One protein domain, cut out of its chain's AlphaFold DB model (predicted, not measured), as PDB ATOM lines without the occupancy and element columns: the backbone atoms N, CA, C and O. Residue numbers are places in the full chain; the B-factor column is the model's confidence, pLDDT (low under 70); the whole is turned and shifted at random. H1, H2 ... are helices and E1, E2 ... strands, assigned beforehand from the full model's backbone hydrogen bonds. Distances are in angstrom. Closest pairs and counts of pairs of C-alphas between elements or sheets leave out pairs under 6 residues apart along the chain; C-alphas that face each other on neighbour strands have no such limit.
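Overview. This is residues 3 to 133 of the 133 residues of an uncharacterized protein of Pyrinomonadaceae bacterium (UniProt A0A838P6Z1). A strongly twisted four-stranded sheet curls round one helix, H2, which packs on one of its faces; E3 and E6 make a long two-stranded ribbon in it. The small hairpin E4 and E5 stands near E6, and its tip, residues 109 to 114, sticks out free. The 131 printed residues hold, in order, E1 E2 E3 H1 H2 E4 E5 E6; the larger sheet runs E2 E1 E3 E6, antiparallel. The class is mixed, helices and strands, with 58 residues in named elements, under half. The whole is compact, radius of gyration of the C-alphas 14.9 A, and spans 39 by 37 by 32 A.

Along the chain. E1, residues 3 to 7, begins at C-alpha 3 (1.090, -27.914, -34.397). E2 is residues 13 to 17; E3, residues 52 to 61, is 28.6 A long. H1 is residues 66 to 69, and H2, residues 86 to 99, is 20.3 A long. E4 is residues 104 to 108, E5 115 to 119. E6, residues 123 to 132, is 28.9 A long and ends at C-alpha 132 (3.373, -20.861, -21.774).

Arrangement. The hairpin E1 and E2 has N 3 and O 16 within hydrogen-bond range at 2.8 A. E1 and E3 have N 4 and O 55 at 2.8 A, and E3 and E6 have N 56 and O 128 at 2.8 A. H2 is on this sheet, in two layers, a helix on one face; the closest C-alphas of E2 and H2 are those of Phe 15 and Arg 89, 6.7 A apart. H1 is not on the sheet but touches H2, with the closest C-alphas, those of Glu 67 and Val 92, 5.8 A apart. In the hairpin E4 and E5, N 116 and O 107 are 2.8 A apart; the closest C-alphas of E4 and E6 are those of Thr 104 and Leu 124, 7.2 A apart. Every O i to N i+4 pair of H2 is within hydrogen-bond range; H1 is too short for such a pair.

Size, cuts and confidence. The C-alphas of Gly 87 and Glu 111 are the two farthest apart, 42.0 A. The printed part has no cut. The links E2 to E3 and H1 to H2 are long, with 34 and 16 residues. The pLDDT is under 70 at residues 48 to 51 and 132 to 133.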
ATOM      1  N   ASN A   3       0.956 -29.240 -34.989       94.25
ATOM      2  CA  ASN A   3       1.090 -27.914 -34.397       94.25
ATOM      3  C   ASN A   3       0.847 -26.838 -35.459       94.25
ATOM      4  O   ASN A   3       1.397 -26.943 -36.556       94.25
ATOM      5  N   GLU A   4       0.054 -25.821 -35.139       93.94
ATOM      6  CA  GLU A   4      -0.140 -24.617 -35.948       93.94
ATOM      7  C   GLU A   4       0.663 -23.465 -35.342       93.94
ATOM      8  O   GLU A   4       0.380 -23.022 -34.229       93.94
ATOM      9  N   GLY A   5       1.633 -22.968 -36.107       90.00
ATOM     10  CA  GLY A   5       2.399 -21.772 -35.780       90.00
ATOM     11  C   GLY A   5       1.826 -20.506 -36.431       90.00
ATOM     12  O   GLY A   5       0.794 -20.541 -37.111       90.00
ATOM     13  N   PRO A   6       2.491 -19.353 -36.249       87.81
ATOM     14  CA  PRO A   6       2.033 -18.084 -36.802       87.81
ATOM     15  C   PRO A   6       1.956 -18.109 -38.335       87.81
ATOM     16  O   PRO A   6       2.689 -18.827 -39.018       87.81
ATOM     17  N   ALA A   7       1.063 -17.285 -38.888       87.50
ATOM     18  CA  ALA A   7       0.955 -17.109 -40.331       87.50
ATOM     19  C   ALA A   7       2.194 -16.410 -40.905       87.50
ATOM     20  O   ALA A   7       2.678 -15.420 -40.354       87.50
ATOM     21  N   GLY A   8       2.687 -16.930 -42.030       78.25
ATOM     22  CA  GLY A   8       3.782 -16.320 -42.777       78.25
ATOM     23  C   GLY A   8       3.340 -15.101 -43.592       78.25
ATOM     24  O   GLY A   8       2.198 -14.642 -43.524       78.25
ATOM     25  N   ALA A   9       4.244 -14.593 -44.436       82.94
ATOM     26  CA  ALA A   9       3.951 -13.487 -45.357       82.94
ATOM     27  C   ALA A   9       2.793 -13.797 -46.330       82.94
ATOM     28  O   ALA A   9       2.110 -12.889 -46.793       82.94
ATOM     29  N   ASP A  10       2.554 -15.081 -46.598       86.06
ATOM     30  CA  ASP A  10       1.463 -15.601 -47.423       86.06
ATOM     31  C   ASP A  10       0.117 -15.717 -46.684       86.06
ATOM     32  O   ASP A  10      -0.849 -16.204 -47.262       86.06
ATOM     33  N   GLN A  11       0.037 -15.264 -45.424       88.75
ATOM     34  CA  GLN A  11      -1.156 -15.334 -44.565       88.75
ATOM     35  C   GLN A  11      -1.640 -16.767 -44.271       88.75
ATOM     36  O   GLN A  11      -2.735 -16.960 -43.734       88.75
ATOM     37  N   ILE A  12      -0.824 -17.780 -44.573       91.19
ATOM     38  CA  ILE A  12      -1.111 -19.181 -44.264       91.19
ATOM     39  C   ILE A  12      -0.291 -19.568 -43.025       91.19
ATOM     40  O   ILE A  12       0.919 -19.318 -43.004       91.19
ATOM     41  N   PRO A  13      -0.908 -20.180 -41.994       93.00
ATOM     42  CA  PRO A  13      -0.181 -20.695 -40.838       93.00
ATOM     43  C   PRO A  13       0.957 -21.640 -41.230       93.00
ATOM     44  O   PRO A  13       0.902 -22.332 -42.255       93.00
ATOM     45  N   THR A  14       2.005 -21.675 -40.417       93.50
ATOM     46  CA  THR A  14       2.993 -22.752 -40.478       93.50
ATOM     47  C   THR A  14       2.446 -23.987 -39.771       93.50
ATOM     48  O   THR A  14       1.636 -23.883 -38.851       93.50
ATOM     49  N   PHE A  15       2.875 -25.168 -40.216       95.19
ATOM     50  CA  PHE A  15       2.440 -26.426 -39.620       95.19
ATOM     51  C   PHE A  15       3.621 -27.350 -39.373       95.19
ATOM     52  O   PHE A  15       4.453 -27.550 -40.266       95.19
ATOM     53  N   ASN A  16       3.629 -27.965 -38.191       94.62
ATOM     54  CA  ASN A  16       4.563 -29.023 -37.841       94.62
ATOM     55  C   ASN A  16       3.796 -30.312 -37.536       94.62
ATOM     56  O   ASN A  16       2.956 -30.352 -36.639       94.62
ATOM     57  N   VAL A  17       4.094 -31.387 -38.259       94.88
ATOM     58  CA  VAL A  17       3.534 -32.712 -37.978       94.88
ATOM     59  C   VAL A  17       4.221 -33.289 -36.745       94.88
ATOM     60  O   VAL A  17       5.441 -33.433 -36.711       94.88
ATOM     61  N   MET A  18       3.422 -33.605 -35.725       92.00
ATOM     62  CA  MET A  18       3.892 -34.145 -34.442       92.00
ATOM     63  C   MET A  18       3.638 -35.652 -34.329       92.00
ATOM     64  O   MET A  18       4.391 -36.360 -33.670       92.00
ATOM     65  N   PHE A  19       2.555 -36.133 -34.949       94.31
ATOM     66  CA  PHE A  19       2.196 -37.549 -35.008       94.31
ATOM     67  C   PHE A  19       1.377 -37.844 -36.279       94.31
ATOM     68  O   PHE A  19       0.455 -37.064 -36.560       94.31
ATOM     69  N   PRO A  20       1.625 -38.961 -36.988       94.00
ATOM     70  CA  PRO A  20       2.656 -39.962 -36.693       94.00
ATOM     71  C   PRO A  20       4.068 -39.409 -36.907       94.00
ATOM     72  O   PRO A  20       4.228 -38.404 -37.587       94.00
ATOM     73  N   SER A  21       5.072 -40.037 -36.297       89.69
ATOM     74  CA  SER A  21       6.491 -39.737 -36.519       89.69
ATOM     75  C   SER A  21       7.265 -41.036 -36.687       89.69
ATOM     76  O   SER A  21       6.848 -42.069 -36.175       89.69
ATOM     77  N   GLU A  22       8.421 -41.008 -37.350       89.06
ATOM     78  CA  GLU A  22       9.252 -42.216 -37.518       89.06
ATOM     79  C   GLU A  22       9.644 -42.871 -36.179       89.06
ATOM     80  O   GLU A  22       9.861 -44.078 -36.103       89.06
ATOM     81  N   THR A  23       9.698 -42.075 -35.110       86.94
ATOM     82  CA  THR A  23      10.049 -42.504 -33.751       86.94
ATOM     83  C   THR A  23       8.851 -42.924 -32.896       86.94
ATOM     84  O   THR A  23       9.056 -43.403 -31.781       86.94
ATOM     85  N   ALA A  24       7.618 -42.751 -33.384       88.00
ATOM     86  CA  ALA A  24       6.393 -43.084 -32.665       88.00
ATOM     87  C   ALA A  24       5.522 -44.054 -33.472       88.00
ATOM     88  O   ALA A  24       5.251 -43.829 -34.649       88.00
ATOM     89  N   ASN A  25       5.044 -45.128 -32.837       90.94
ATOM     90  CA  ASN A  25       4.138 -46.107 -33.464       90.94
ATOM     91  C   ASN A  25       4.637 -46.650 -34.822       90.94
ATOM     92  O   ASN A  25       3.851 -46.867 -35.743       90.94
ATOM     93  N   ASN A  26       5.954 -46.826 -34.976       88.00
ATOM     94  CA  ASN A  26       6.597 -47.245 -36.228       88.00
ATOM     95  C   ASN A  26       6.245 -46.356 -37.442       88.00
ATOM     96  O   ASN A  26       6.108 -46.862 -38.556       88.00
ATOM     97  N   GLY A  27       6.034 -45.048 -37.244       88.62
ATOM     98  CA  GLY A  27       5.637 -44.133 -38.322       88.62
ATOM     99  C   GLY A  27       4.174 -44.253 -38.750       88.62
ATOM    100  O   GLY A  27       3.770 -43.620 -39.726       88.62
ATOM    101  N   SER A  28       3.368 -45.048 -38.046       92.06
ATOM    102  CA  SER A  28       1.969 -45.286 -38.391       92.06
ATOM    103  C   SER A  28       1.025 -44.349 -37.642       92.06
ATOM    104  O   SER A  28       1.131 -44.184 -36.427       92.06
ATOM    105  N   ALA A  29       0.053 -43.779 -38.356       94.00
ATOM    106  CA  ALA A  29      -1.073 -43.067 -37.746       94.00
ATOM    107  C   ALA A  29      -2.149 -44.023 -37.198       94.00
ATOM    108  O   ALA A  29      -3.003 -43.596 -36.425       94.00
ATOM    109  N   LEU A  30      -2.115 -45.302 -37.597       94.81
ATOM    110  CA  LEU A  30      -3.114 -46.296 -37.215       94.81
ATOM    111  C   LEU A  30      -2.961 -46.671 -35.741       94.81
ATOM    112  O   LEU A  30      -1.908 -47.155 -35.318       94.81
ATOM    113  N   LEU A  31      -4.042 -46.501 -34.986       93.56
ATOM    114  CA  LEU A  31      -4.155 -46.915 -33.594       93.56
ATOM    115  C   LEU A  31      -5.288 -47.933 -33.468       93.56
ATOM    116  O   LEU A  31      -6.365 -47.745 -34.032       93.56
ATOM    117  N   ASN A  32      -5.039 -49.012 -32.732       92.56
ATOM    118  CA  ASN A  32      -6.069 -49.991 -32.404       92.56
ATOM    119  C   ASN A  32      -7.004 -49.448 -31.317       92.56
ATOM    120  O   ASN A  32      -6.648 -48.545 -30.555       92.56
ATOM    121  N   GLU A  33      -8.193 -50.035 -31.205       89.25
ATOM    122  CA  GLU A  33      -9.114 -49.722 -30.114       89.25
ATOM    123  C   GLU A  33      -8.426 -49.891 -28.751       89.25
ATOM    124  O   GLU A  33      -7.726 -50.875 -28.506       89.25
ATOM    125  N   ASN A  34      -8.631 -48.919 -27.859       90.25
ATOM    126  CA  ASN A  34      -8.024 -48.859 -26.523       90.25
ATOM    127  C   ASN A  34      -6.482 -48.835 -26.500       90.25
ATOM    128  O   ASN A  34      -5.886 -48.984 -25.432       90.25
ATOM    129  N   GLN A  35      -5.823 -48.625 -27.643       93.12
ATOM    130  CA  GLN A  35      -4.376 -48.480 -27.683       93.12
ATOM    131  C   GLN A  35      -3.963 -47.183 -26.987       93.12
ATOM    132  O   GLN A  35      -4.311 -46.083 -27.413       93.12
ATOM    133  N   GLN A  36      -3.170 -47.323 -25.929       91.75
ATOM    134  CA  GLN A  36      -2.496 -46.197 -25.302       91.75
ATOM    135  C   GLN A  36      -1.213 -45.890 -26.065       91.75
ATOM    136  O   GLN A  36      -0.450 -46.792 -26.421       91.75
ATOM    137  N   ILE A  37      -0.968 -44.607 -26.305       90.94
ATOM    138  CA  ILE A  37       0.253 -44.137 -26.939       90.94
ATOM    139  C   ILE A  37       0.748 -42.869 -26.256       90.94
ATOM    140  O   ILE A  37      -0.021 -41.949 -25.989       90.94
ATOM    141  N   GLN A  38       2.051 -42.828 -25.997       89.75
ATOM    142  CA  GLN A  38       2.740 -41.624 -25.557       89.75
ATOM    143  C   GLN A  38       3.298 -40.889 -26.776       89.75
ATOM    144  O   GLN A  38       3.968 -41.486 -27.620       89.75
ATOM    145  N   ILE A  39       3.035 -39.586 -26.856       87.19
ATOM    146  CA  ILE A  39       3.514 -38.724 -27.934       87.19
ATOM    147  C   ILE A  39       4.170 -37.490 -27.291       87.19
ATOM    148  O   ILE A  39       3.469 -36.743 -26.610       87.19
ATOM    149  N   PRO A  40       5.482 -37.256 -27.494       84.62
ATOM    150  CA  PRO A  40       6.450 -38.104 -28.202       84.62
ATOM    151  C   PRO A  40       6.769 -39.398 -27.434       84.62
ATOM    152  O   PRO A  40       6.791 -39.409 -26.208       84.62
ATOM    153  N   GLN A  41       7.083 -40.489 -28.138       83.19
ATOM    154  CA  GLN A  41       7.310 -41.797 -27.499       83.19
ATOM    155  C   GLN A  41       8.629 -41.881 -26.705       83.19
ATOM    156  O   GLN A  41       8.770 -42.722 -25.822       83.19
ATOM    157  N   GLN A  42       9.609 -41.030 -27.020       79.44
ATOM    158  CA  GLN A  42      10.964 -41.091 -26.450       79.44
ATOM    159  C   GLN A  42      11.341 -39.854 -25.616       79.44
ATOM    160  O   GLN A  42      12.429 -39.818 -25.046       79.44
ATOM    161  N   SER A  43      10.489 -38.823 -25.563       79.25
ATOM    162  CA  SER A  43      10.823 -37.527 -24.956       79.25
ATOM    163  C   SER A  43       9.575 -36.699 -24.630       79.25
ATOM    164  O   SER A  43       8.452 -37.193 -24.697       79.25
ATOM    165  N   TRP A  44       9.782 -35.419 -24.313       78.75
ATOM    166  CA  TRP A  44       8.740 -34.400 -24.195       78.75
ATOM    167  C   TRP A  44       8.750 -33.465 -25.404       78.75
ATOM    168  O   TRP A  44       9.774 -33.340 -26.084       78.75
ATOM    169  N   PHE A  45       7.617 -32.811 -25.673       76.12
ATOM    170  CA  PHE A  45       7.598 -31.680 -26.594       76.12
ATOM    171  C   PHE A  45       8.381 -30.521 -25.983       76.12
ATOM    172  O   PHE A  45       8.187 -30.181 -24.816       76.12
ATOM    173  N   GLN A  46       9.265 -29.929 -26.780       72.38
ATOM    174  CA  GLN A  46       9.965 -28.707 -26.422       72.38
ATOM    175  C   GLN A  46       9.318 -27.561 -27.195       72.38
ATOM    176  O   GLN A  46       9.439 -27.498 -28.418       72.38
ATOM    177  N   PHE A  47       8.594 -26.708 -26.477       71.00
ATOM    178  CA  PHE A  47       8.107 -25.438 -27.009       71.00
ATOM    179  C   PHE A  47       9.267 -24.442 -27.066       71.00
ATOM    180  O   PHE A  47      10.267 -24.617 -26.359       71.00
ATOM    181  N   ASP A  48       9.178 -23.455 -27.954       66.75
ATOM    182  CA  ASP A  48      10.208 -22.425 -28.013       66.75
ATOM    183  C   ASP A  48      10.097 -21.470 -26.807       66.75
ATOM    184  O   ASP A  48       9.212 -21.590 -25.961       66.75
ATOM    185  N   GLU A  49      11.056 -20.557 -26.663       66.56
ATOM    186  CA  GLU A  49      11.065 -19.598 -25.549       66.56
ATOM    187  C   GLU A  49      10.140 -18.391 -25.799       66.56
ATOM    188  O   GLU A  49      10.119 -17.451 -25.002       66.56
ATOM    189  N   GLN A  50       9.394 -18.366 -26.910       64.81
ATOM    190  CA  GLN A  50       8.540 -17.233 -27.245       64.81
ATOM    191  C   GLN A  50       7.221 -17.346 -26.496       64.81
ATOM    192  O   GLN A  50       6.484 -18.306 -26.658       64.81
ATOM    193  N   GLN A  51       6.882 -16.331 -25.703       66.94
ATOM    194  CA  GLN A  51       5.567 -16.277 -25.070       66.94
ATOM    195  C   GLN A  51       4.468 -16.301 -26.135       66.94
ATOM    196  O   GLN A  51       4.421 -15.446 -27.024       66.94
ATOM    197  N   GLY A  52       3.569 -17.273 -26.027       73.94
ATOM    198  CA  GLY A  52       2.554 -17.498 -27.039       73.94
ATOM    199  C   GLY A  52       1.519 -18.535 -26.633       73.94
ATOM    200  O   GLY A  52       1.625 -19.221 -25.616       73.94
ATOM    201  N   THR A  53       0.474 -18.614 -27.453       80.88
ATOM    202  CA  THR A  53      -0.495 -19.706 -27.400       80.88
ATOM    203  C   THR A  53      -0.205 -20.650 -28.552       80.88
ATOM    204  O   THR A  53      -0.531 -20.350 -29.703       80.88
ATOM    205  N   GLU A  54       0.351 -21.807 -28.228       84.94
ATOM    206  CA  GLU A  54       0.547 -22.890 -29.180       84.94
ATOM    207  C   GLU A  54      -0.800 -23.562 -29.463       84.94
ATOM    208  O   GLU A  54      -1.596 -23.824 -28.551       84.94
ATOM    209  N   LYS A  55      -1.082 -23.830 -30.742       91.62
ATOM    210  CA  LYS A  55      -2.308 -24.507 -31.174       91.62
ATOM    211  C   LYS A  55      -1.978 -25.898 -31.681       91.62
ATOM    212  O   LYS A  55      -1.552 -26.083 -32.819       91.62
ATOM    213  N   ILE A  56      -2.283 -26.894 -30.864       92.12
ATOM    214  CA  ILE A  56      -2.125 -28.294 -31.233       92.12
ATOM    215  C   ILE A  56      -3.462 -28.836 -31.721       92.12
ATOM    216  O   ILE A  56      -4.437 -28.937 -30.978       92.12
ATOM    217  N   TRP A  57      -3.495 -29.242 -32.980       95.00
ATOM    218  CA  TRP A  57      -4.625 -29.914 -33.594       95.00
ATOM    219  C   TRP A  57      -4.553 -31.422 -33.345       95.00
ATOM    220  O   TRP A  57      -3.670 -32.133 -33.848       95.00
ATOM    221  N   LEU A  58      -5.525 -31.921 -32.582       93.94
ATOM    222  CA  LEU A  58      -5.852 -33.335 -32.487       93.94
ATOM    223  C   LEU A  58      -6.830 -33.676 -33.610       93.94
ATOM    224  O   LEU A  58      -7.963 -33.194 -33.622       93.94
ATOM    225  N   VAL A  59      -6.382 -34.520 -34.537       95.06
ATOM    226  CA  VAL A  59      -7.239 -35.092 -35.575       95.06
ATOM    227  C   VAL A  59      -7.313 -36.594 -35.377       95.06
ATOM    228  O   VAL A  59      -6.277 -37.251 -35.277       95.06
ATOM    229  N   TRP A  60      -8.533 -37.111 -35.329       93.69
ATOM    230  CA  TRP A  60      -8.835 -38.535 -35.317       93.69
ATOM    231  C   TRP A  60      -9.822 -38.833 -36.438       93.69
ATOM    232  O   TRP A  60     -10.792 -38.096 -36.613       93.69
ATOM    233  N   ALA A  61      -9.589 -39.902 -37.192       94.12
ATOM    234  CA  ALA A  61     -10.454 -40.289 -38.296       94.12
ATOM    235  C   ALA A  61     -10.603 -41.811 -38.363       94.12
ATOM    236  O   ALA A  61      -9.658 -42.546 -38.086       94.12
ATOM    237  N   ALA A  62     -11.790 -42.280 -38.745       92.50
ATOM    238  CA  ALA A  62     -12.057 -43.706 -38.955       92.50
ATOM    239  C   ALA A  62     -11.381 -44.268 -40.222       92.50
ATOM    240  O   ALA A  62     -11.268 -45.482 -40.376       92.50
ATOM    241  N   LYS A  63     -10.977 -43.390 -41.146       93.81
ATOM    242  CA  LYS A  63     -10.335 -43.707 -42.428       93.81
ATOM    243  C   LYS A  63      -9.211 -42.713 -42.700       93.81
ATOM    244  O   LYS A  63      -9.200 -41.623 -42.128       93.81
ATOM    245  N   ASP A  64      -8.330 -43.079 -43.621       94.75
ATOM    246  CA  ASP A  64      -7.251 -42.221 -44.103       94.75
ATOM    247  C   ASP A  64      -7.794 -40.884 -44.632       94.75
ATOM    248  O   ASP A  64      -8.748 -40.834 -45.414       94.75
ATOM    249  N   VAL A  65      -7.157 -39.791 -44.210       95.75
ATOM    250  CA  VAL A  65      -7.478 -38.421 -44.629       95.75
ATOM    251  C   VAL A  65      -6.379 -37.950 -45.570       95.75
ATOM    252  O   VAL A  65      -5.246 -37.743 -45.141       95.75
ATOM    253  N   SER A  66      -6.708 -37.767 -46.849       96.25
ATOM    254  CA  SER A  66      -5.722 -37.522 -47.916       96.25
ATOM    255  C   SER A  66      -4.807 -36.328 -47.623       96.25
ATOM    256  O   SER A  66      -3.601 -36.384 -47.855       96.25
ATOM    257  N   GLU A  67      -5.372 -35.265 -47.061       96.06
ATOM    258  CA  GLU A  67      -4.689 -34.027 -46.694       96.06
ATOM    259  C   GLU A  67      -3.634 -34.245 -45.602       96.06
ATOM    260  O   GLU A  67      -2.576 -33.613 -45.622       96.06
ATOM    261  N   LEU A  68      -3.896 -35.165 -44.668       96.56
ATOM    262  CA  LEU A  68      -2.982 -35.508 -43.578       96.56
ATOM    263  C   LEU A  68      -1.967 -36.573 -44.004       96.56
ATOM    264  O   LEU A  68      -0.789 -36.484 -43.655       96.56
ATOM    265  N   GLU A  69      -2.393 -37.534 -44.823       95.81
ATOM    266  CA  GLU A  69      -1.511 -38.546 -45.406       95.81
ATOM    267  C   GLU A  69      -0.421 -37.915 -46.280       95.81
ATOM    268  O   GLU A  69       0.726 -38.361 -46.260       95.81
ATOM    269  N   ALA A  70      -0.743 -36.826 -46.985       96.06
ATOM    270  CA  ALA A  70       0.214 -36.078 -47.796       96.06
ATOM    271  C   ALA A  70       1.324 -35.397 -46.973       96.06
ATOM    272  O   ALA A  70       2.380 -35.081 -47.524       96.06
ATOM    273  N   VAL A  71       1.109 -35.169 -45.670       96.31
ATOM    274  CA  VAL A  71       2.077 -34.489 -44.793       96.31
ATOM    275  C   VAL A  71       2.689 -35.387 -43.718       96.31
ATOM    276  O   VAL A  71       3.667 -34.994 -43.086       96.31
ATOM    277  N   LYS A  72       2.204 -36.615 -43.517       93.56
ATOM    278  CA  LYS A  72       2.713 -37.499 -42.449       93.56
ATOM    279  C   LYS A  72       4.226 -37.748 -42.514       93.56
ATOM    280  O   LYS A  72       4.869 -37.937 -41.487       93.56
ATOM    281  N   GLY A  73       4.801 -37.699 -43.718       92.62
ATOM    282  CA  GLY A  73       6.227 -37.916 -43.954       92.62
ATOM    283  C   GLY A  73       7.145 -36.822 -43.402       92.62
ATOM    284  O   GLY A  73       8.334 -37.080 -43.277       92.62
ATOM    285  N   PHE A  74       6.638 -35.635 -43.044       95.00
ATOM    286  CA  PHE A  74       7.478 -34.536 -42.541       95.00
ATOM    287  C   PHE A  74       7.950 -34.745 -41.092       95.00
ATOM    288  O   PHE A  74       8.911 -34.109 -40.663       95.00
ATOM    289  N   ALA A  75       7.318 -35.635 -40.322       92.38
ATOM    290  CA  ALA A  75       7.685 -35.922 -38.935       92.38
ATOM    291  C   ALA A  75       8.897 -36.869 -38.834       92.38
ATOM    292  O   ALA A  75       8.804 -38.007 -38.362       92.38
ATOM    293  N   ASN A  76      10.048 -36.374 -39.288       91.38
ATOM    294  CA  ASN A  76      11.323 -37.083 -39.334       91.38
ATOM    295  C   ASN A  76      12.487 -36.161 -38.881       91.38
ATOM    296  O   ASN A  76      12.302 -34.943 -38.782       91.38
ATOM    297  N   PRO A  77      13.700 -36.688 -38.619       89.19
ATOM    298  CA  PRO A  77      14.832 -35.882 -38.143       89.19
ATOM    299  C   PRO A  77      15.316 -34.785 -39.106       89.19
ATOM    300  O   PRO A  77      15.891 -33.787 -38.663       89.19
ATOM    301  N   LYS A  78      15.115 -34.970 -40.416       92.25
ATOM    302  CA  LYS A  78      15.556 -34.044 -41.465       92.25
ATOM    303  C   LYS A  78      14.634 -32.829 -41.550       92.25
ATOM    304  O   LYS A  78      15.120 -31.702 -41.527       92.25
ATOM    305  N   ASP A  79      13.329 -33.064 -41.623       93.56
ATOM    306  CA  ASP A  79      12.322 -32.016 -41.825       93.56
ATOM    307  C   ASP A  79      11.758 -31.476 -40.501       93.56
ATOM    308  O   ASP A  79      11.170 -30.396 -40.466       93.56
ATOM    309  N   ARG A  80      11.961 -32.198 -39.389       91.12
ATOM    310  CA  ARG A  80      11.549 -31.807 -38.027       91.12
ATOM    311  C   ARG A  80      10.057 -31.465 -37.917       91.12
ATOM    312  O   ARG A  80       9.662 -30.578 -37.161       91.12
ATOM    313  N   GLY A  81       9.227 -32.150 -38.697       93.00
ATOM    314  CA  GLY A  81       7.783 -31.942 -38.771       93.00
ATOM    315  C   GLY A  81       7.352 -30.823 -39.719       93.00
ATOM    316  O   GLY A  81       6.172 -30.767 -40.048       93.00
ATOM    317  N   VAL A  82       8.250 -29.947 -40.174       95.25
ATOM    318  CA  VAL A  82       7.881 -28.709 -40.879       95.25
ATOM    319  C   VAL A  82       7.293 -29.005 -42.257       95.25
ATOM    320  O   VAL A  82       7.986 -29.481 -43.154       95.25
ATOM    321  N   VAL A  83       6.031 -28.626 -42.467       96.44
ATOM    322  CA  VAL A  83       5.376 -28.692 -43.780       96.44
ATOM    323  C   VAL A  83       5.849 -27.516 -44.636       96.44
ATOM    324  O   VAL A  83       5.280 -26.424 -44.613       96.44
ATOM    325  N   SER A  84       6.923 -27.723 -45.396       93.06
ATOM    326  CA  SER A  84       7.599 -26.655 -46.150       93.06
ATOM    327  C   SER A  84       6.872 -26.224 -47.432       93.06
ATOM    328  O   SER A  84       7.040 -25.093 -47.887       93.06
ATOM    329  N   SER A  85       6.033 -27.089 -48.012       94.25
ATOM    330  CA  SER A  85       5.284 -26.794 -49.241       94.25
ATOM    331  C   SER A  85       4.096 -25.855 -48.974       94.25
ATOM    332  O   SER A  85       3.195 -26.228 -48.218       94.25
ATOM    333  N   PRO A  86       4.016 -24.675 -49.626       93.25
ATOM    334  CA  PRO A  86       2.872 -23.769 -49.482       93.25
ATOM    335  C   PRO A  86       1.532 -24.406 -49.881       93.25
ATOM    336  O   PRO A  86       0.515 -24.172 -49.228       93.25
ATOM    337  N   GLY A  87       1.532 -25.257 -50.915       95.38
ATOM    338  CA  GLY A  87       0.331 -25.971 -51.355       95.38
ATOM    339  C   GLY A  87      -0.185 -26.930 -50.283       95.38
ATOM    340  O   GLY A  87      -1.360 -26.885 -49.938       95.38
ATOM    341  N   LEU A  88       0.710 -27.715 -49.671       96.75
ATOM    342  CA  LEU A  88       0.333 -28.634 -48.592       96.75
ATOM    343  C   LEU A  88      -0.154 -27.882 -47.346       96.75
ATOM    344  O   LEU A  88      -1.151 -28.283 -46.752       96.75
ATOM    345  N   ARG A  89       0.489 -26.762 -46.977       96.31
ATOM    346  CA  ARG A  89       0.011 -25.912 -45.869       96.31
ATOM    347  C   ARG A  89      -1.395 -25.374 -46.124       96.31
ATOM    348  O   ARG A  89      -2.210 -25.353 -45.206       96.31
ATOM    349  N   THR A  90      -1.688 -24.971 -47.360       96.25
ATOM    350  CA  THR A  90      -3.026 -24.501 -47.755       96.25
ATOM    351  C   THR A  90      -4.059 -25.605 -47.562       96.25
ATOM    352  O   THR A  90      -5.031 -25.409 -46.837       96.25
ATOM    353  N   THR A  91      -3.800 -26.787 -48.123       96.88
ATOM    354  CA  THR A  91      -4.690 -27.948 -48.028       96.88
ATOM    355  C   THR A  91      -4.943 -28.372 -46.575       96.88
ATOM    356  O   THR A  91      -6.089 -28.586 -46.185       96.88
ATOM    357  N   VAL A  92      -3.900 -28.431 -45.736       96.94
ATOM    358  CA  VAL A  92      -4.044 -28.755 -44.303       96.94
ATOM    359  C   VAL A  92      -4.885 -27.699 -43.578       96.94
ATOM    360  O   VAL A  92      -5.794 -28.046 -42.826       96.94
ATOM    361  N   ASN A  93      -4.623 -26.412 -43.813       96.06
ATOM    362  CA  ASN A  93      -5.370 -25.312 -43.198       96.06
ATOM    363  C   ASN A  93      -6.863 -25.344 -43.563       96.06
ATOM    364  O   ASN A  93      -7.718 -25.150 -42.700       96.06
ATOM    365  N   GLU A  94      -7.182 -25.590 -44.835       95.75
ATOM    366  CA  GLU A  94      -8.561 -25.712 -45.316       95.75
ATOM    367  C   GLU A  94      -9.277 -26.897 -44.667       95.75
ATOM    368  O   GLU A  94     -10.381 -26.724 -44.147       95.75
ATOM    369  N   PHE A  95      -8.623 -28.061 -44.601       96.38
ATOM    370  CA  PHE A  95      -9.152 -29.243 -43.923       96.38
ATOM    371  C   PHE A  95      -9.462 -28.962 -42.442       96.38
ATOM    372  O   PHE A  95     -10.582 -29.186 -41.977       96.38
ATOM    373  N   LEU A  96      -8.501 -28.411 -41.692       95.38
ATOM    374  CA  LEU A  96      -8.690 -28.120 -40.267       95.38
ATOM    375  C   LEU A  96      -9.849 -27.139 -40.046       95.38
ATOM    376  O   LEU A  96     -10.704 -27.364 -39.186       95.38
ATOM    377  N   LYS A  97      -9.944 -26.081 -40.857       93.44
ATOM    378  CA  LYS A  97     -11.047 -25.112 -40.781       93.44
ATOM    379  C   LYS A  97     -12.399 -25.735 -41.114       93.44
ATOM    380  O   LYS A  97     -13.364 -25.468 -40.403       93.44
ATOM    381  N   ALA A  98     -12.468 -26.575 -42.143       92.62
ATOM    382  CA  ALA A  98     -13.709 -27.223 -42.558       92.62
ATOM    383  C   ALA A  98     -14.272 -28.142 -41.462       92.62
ATOM    384  O   ALA A  98     -15.477 -28.149 -41.220       92.62
ATOM    385  N   HIS A  99     -13.404 -28.872 -40.757       91.31
ATOM    386  CA  HIS A  99     -13.830 -29.897 -39.802       91.31
ATOM    387  C   HIS A  99     -13.890 -29.428 -38.340       91.31
ATOM    388  O   HIS A  99     -14.641 -30.007 -37.553       91.31
ATOM    389  N   SER A 100     -13.175 -28.359 -37.974       86.31
ATOM    390  CA  SER A 100     -13.121 -27.829 -36.597       86.31
ATOM    391  C   SER A 100     -14.428 -27.225 -36.075       86.31
ATOM    392  O   SER A 100     -14.577 -27.031 -34.871       86.31
ATOM    393  N   THR A 101     -15.384 -26.940 -36.960       77.69
ATOM    394  CA  THR A 101     -16.718 -26.439 -36.585       77.69
ATOM    395  C   THR A 101     -17.683 -27.555 -36.177       77.69
ATOM    396  O   THR A 101     -18.753 -27.281 -35.632       77.69
ATOM    397  N   THR A 102     -17.306 -28.818 -36.404       78.31
ATOM    398  CA  THR A 102     -18.108 -29.977 -36.012       78.31
ATOM    399  C   THR A 102     -18.194 -30.049 -34.492       78.31
ATOM    400  O   THR A 102     -17.177 -29.993 -33.799       78.31
ATOM    401  N   ALA A 103     -19.409 -30.197 -33.963       70.81
ATOM    402  CA  ALA A 103     -19.629 -30.277 -32.526       70.81
ATOM    403  C   ALA A 103     -18.859 -31.468 -31.923       70.81
ATOM    404  O   ALA A 103     -19.168 -32.631 -32.193       70.81
ATOM    405  N   THR A 104     -17.868 -31.161 -31.086       83.62
ATOM    406  CA  THR A 104     -17.147 -32.128 -30.254       83.62
ATOM    407  C   THR A 104     -17.515 -31.898 -28.792       83.62
ATOM    408  O   THR A 104     -17.664 -30.762 -28.343       83.62
ATOM    409  N   SER A 105     -17.691 -32.981 -28.037       85.44
ATOM    410  CA  SER A 105     -17.854 -32.910 -26.586       85.44
ATOM    411  C   SER A 105     -16.481 -33.017 -25.943       85.44
ATOM    412  O   SER A 105     -15.800 -34.026 -26.124       85.44
ATOM    413  N   VAL A 106     -16.103 -32.010 -25.162       88.12
ATOM    414  CA  VAL A 106     -14.828 -31.963 -24.439       88.12
ATOM    415  C   VAL A 106     -15.127 -31.920 -22.949       88.12
ATOM    416  O   VAL A 106     -15.814 -31.015 -22.481       88.12
ATOM    417  N   VAL A 107     -14.617 -32.899 -22.207       90.94
ATOM    418  CA  VAL A 107     -14.681 -32.936 -20.743       90.94
ATOM    419  C   VAL A 107     -13.255 -32.874 -20.224       90.94
ATOM    420  O   VAL A 107     -12.431 -33.695 -20.617       90.94
ATOM    421  N   ARG A 108     -12.960 -31.887 -19.379       88.25
ATOM    422  CA  ARG A 108     -11.658 -31.747 -18.721       88.25
ATOM    423  C   ARG A 108     -11.792 -32.166 -17.270       88.25
ATOM    424  O   ARG A 108     -12.684 -31.679 -16.579       88.25
ATOM    425  N   ASP A 109     -10.911 -33.056 -16.847       87.88
ATOM    426  CA  ASP A 109     -10.726 -33.415 -15.455       87.88
ATOM    427  C   ASP A 109      -9.557 -32.595 -14.899       87.88
ATOM    428  O   ASP A 109      -8.404 -32.754 -15.304       87.88
ATOM    429  N   GLU A 110      -9.859 -31.654 -14.006       86.56
ATOM    430  CA  GLU A 110      -8.843 -30.780 -13.417       86.56
ATOM    431  C   GLU A 110      -8.008 -31.472 -12.332       86.56
ATOM    432  O   GLU A 110      -6.931 -30.966 -12.002       86.56
ATOM    433  N   GLU A 111      -8.472 -32.596 -11.782       88.62
ATOM    434  CA  GLU A 111      -7.758 -33.358 -10.758       88.62
ATOM    435  C   GLU A 111      -6.722 -34.276 -11.405       88.62
ATOM    436  O   GLU A 111      -5.544 -34.222 -11.048       88.62
ATOM    437  N   THR A 112      -7.128 -35.059 -12.409       88.69
ATOM    438  CA  THR A 112      -6.219 -35.986 -13.105       88.69
ATOM    439  C   THR A 112      -5.470 -35.342 -14.270       88.69
ATOM    440  O   THR A 112      -4.525 -35.930 -14.787       88.69
ATOM    441  N   LYS A 113      -5.853 -34.116 -14.657       85.69
ATOM    442  CA  LYS A 113      -5.362 -33.408 -15.852       85.69
ATOM    443  C   LYS A 113      -5.665 -34.141 -17.161       85.69
ATOM    444  O   LYS A 113      -5.006 -33.904 -18.174       85.69
ATOM    445  N   ASP A 114      -6.714 -34.958 -17.165       88.25
ATOM    446  CA  ASP A 114      -7.178 -35.652 -18.360       88.25
ATOM    447  C   ASP A 114      -8.149 -34.794 -19.173       88.25
ATOM    448  O   ASP A 114      -8.976 -34.045 -18.651       88.25
ATOM    449  N   THR A 115      -8.086 -34.927 -20.496       89.00
ATOM    450  CA  THR A 115      -9.078 -34.341 -21.403       89.00
ATOM    451  C   THR A 115      -9.703 -35.434 -22.249       89.00
ATOM    452  O   THR A 115      -9.032 -36.094 -23.037       89.00
ATOM    453  N   LEU A 116     -11.016 -35.589 -22.120       90.62
ATOM    454  CA  LEU A 116     -11.805 -36.534 -22.888       90.62
ATOM    455  C   LEU A 116     -12.532 -35.815 -24.017       90.62
ATOM    456  O   LEU A 116     -13.438 -35.014 -23.782       90.62
ATOM    457  N   VAL A 117     -12.146 -36.134 -25.250       91.12
ATOM    458  CA  VAL A 117     -12.731 -35.566 -26.467       91.12
ATOM    459  C   VAL A 117     -13.562 -36.634 -27.172       91.12
ATOM    460  O   VAL A 117     -13.087 -37.740 -27.414       91.12
ATOM    461  N   ARG A 118     -14.815 -36.312 -27.504       90.25
ATOM    462  CA  ARG A 118     -15.729 -37.189 -28.248       90.25
ATOM    463  C   ARG A 118     -16.305 -36.470 -29.461       90.25
ATOM    464  O   ARG A 118     -16.659 -35.295 -29.374       90.25
ATOM    465  N   ALA A 119     -16.450 -37.196 -30.562       86.50
ATOM    466  CA  ALA A 119     -17.156 -36.750 -31.758       86.50
ATOM    467  C   ALA A 119     -18.273 -37.739 -32.104       86.50
ATOM    468  O   ALA A 119     -18.176 -38.923 -31.789       86.50
ATOM    469  N   ASN A 120     -19.314 -37.246 -32.774       80.62
ATOM    470  CA  ASN A 120     -20.456 -38.052 -33.220       80.62
ATOM    471  C   ASN A 120     -20.340 -38.492 -34.696       80.62
ATOM    472  O   ASN A 120     -21.324 -38.942 -35.276       80.62
ATOM    473  N   GLY A 121     -19.171 -38.317 -35.322       84.75
ATOM    474  CA  GLY A 121     -18.933 -38.601 -36.741       84.75
ATOM    475  C   GLY A 121     -17.625 -39.354 -36.992       84.75
ATOM    476  O   GLY A 121     -16.886 -39.656 -36.060       84.75
ATOM    477  N   GLU A 122     -17.335 -39.635 -38.267       90.56
ATOM    478  CA  GLU A 122     -16.128 -40.374 -38.683       90.56
ATOM    479  C   GLU A 122     -14.827 -39.575 -38.498       90.56
ATOM    480  O   GLU A 122     -13.752 -40.173 -38.496       90.56
ATOM    481  N   ILE A 123     -14.911 -38.247 -38.357       92.25
ATOM    482  CA  ILE A 123     -13.769 -37.344 -38.185       92.25
ATOM    483  C   ILE A 123     -13.993 -36.475 -36.946       92.25
ATOM    484  O   ILE A 123     -15.046 -35.861 -36.773       92.25
ATOM    485  N   LEU A 124     -12.963 -36.391 -36.113       93.25
ATOM    486  CA  LEU A 124     -12.836 -35.477 -34.990       93.25
ATOM    487  C   LEU A 124     -11.661 -34.548 -35.270       93.25
ATOM    488  O   LEU A 124     -10.546 -35.010 -35.498       93.25
ATOM    489  N   VAL A 125     -11.910 -33.243 -35.201       94.19
ATOM    490  CA  VAL A 125     -10.868 -32.215 -35.215       94.19
ATOM    491  C   VAL A 125     -11.068 -31.332 -33.994       94.19
ATOM    492  O   VAL A 125     -12.115 -30.710 -33.835       94.19
ATOM    493  N   HIS A 126     -10.067 -31.289 -33.122       92.81
ATOM    494  CA  HIS A 126     -10.088 -30.493 -31.902       92.81
ATOM    495  C   HIS A 126      -8.788 -29.705 -31.759       92.81
ATOM    496  O   HIS A 126      -7.704 -30.254 -31.950       92.81
ATOM    497  N   VAL A 127      -8.895 -28.422 -31.405       91.88
ATOM    498  CA  VAL A 127      -7.735 -27.574 -31.112       91.88
ATOM    499  C   VAL A 127      -7.506 -27.496 -29.609       91.88
ATOM    500  O   VAL A 127      -8.355 -27.029 -28.849       91.88
ATOM    501  N   ILE A 128      -6.323 -27.924 -29.195       88.25
ATOM    502  CA  ILE A 128      -5.788 -27.750 -27.855       88.25
ATOM    503  C   ILE A 128      -4.950 -26.475 -27.885       88.25
ATOM    504  O   ILE A 128      -4.045 -26.339 -28.705       88.25
ATOM    505  N   LYS A 129      -5.274 -25.528 -27.007       87.50
ATOM    506  CA  LYS A 129      -4.498 -24.300 -26.820       87.50
ATOM    507  C   LYS A 129      -3.624 -24.471 -25.591       87.50
ATOM    508  O   LYS A 129      -4.162 -24.731 -24.515       87.50
ATOM    509  N   LEU A 130      -2.317 -24.342 -25.766       81.50
ATOM    510  CA  LEU A 130      -1.346 -24.394 -24.683       81.50
ATOM    511  C   LEU A 130      -0.718 -23.015 -24.535       81.50
ATOM    512  O   LEU A 130      -0.144 -22.485 -25.482       81.50
ATOM    513  N   GLU A 131      -0.867 -22.429 -23.356       79.94
ATOM    514  CA  GLU A 131      -0.229 -21.167 -22.996       79.94
ATOM    515  C   GLU A 131       1.047 -21.484 -22.216       79.94
ATOM    516  O   GLU A 131       1.025 -22.311 -21.300       79.94
ATOM    517  N   HIS A 132       2.154 -20.841 -22.577       69.19
ATOM    518  CA  HIS A 132       3.373 -20.861 -21.774       69.19
ATOM    519  C   HIS A 132       3.898 -19.436 -21.583       69.19
ATOM    520  O   HIS A 132       3.808 -18.591 -22.479       69.19
ATOM    521  N   HIS A 133       4.374 -19.166 -20.367       59.91
ATOM    522  CA  HIS A 133       4.779 -17.851 -19.872       59.91
ATOM    523  C   HIS A 133       6.254 -17.833 -19.495       59.91
ATOM    524  O   HIS A 133       6.722 -18.855 -18.945       59.91
TER     525      HIS A 133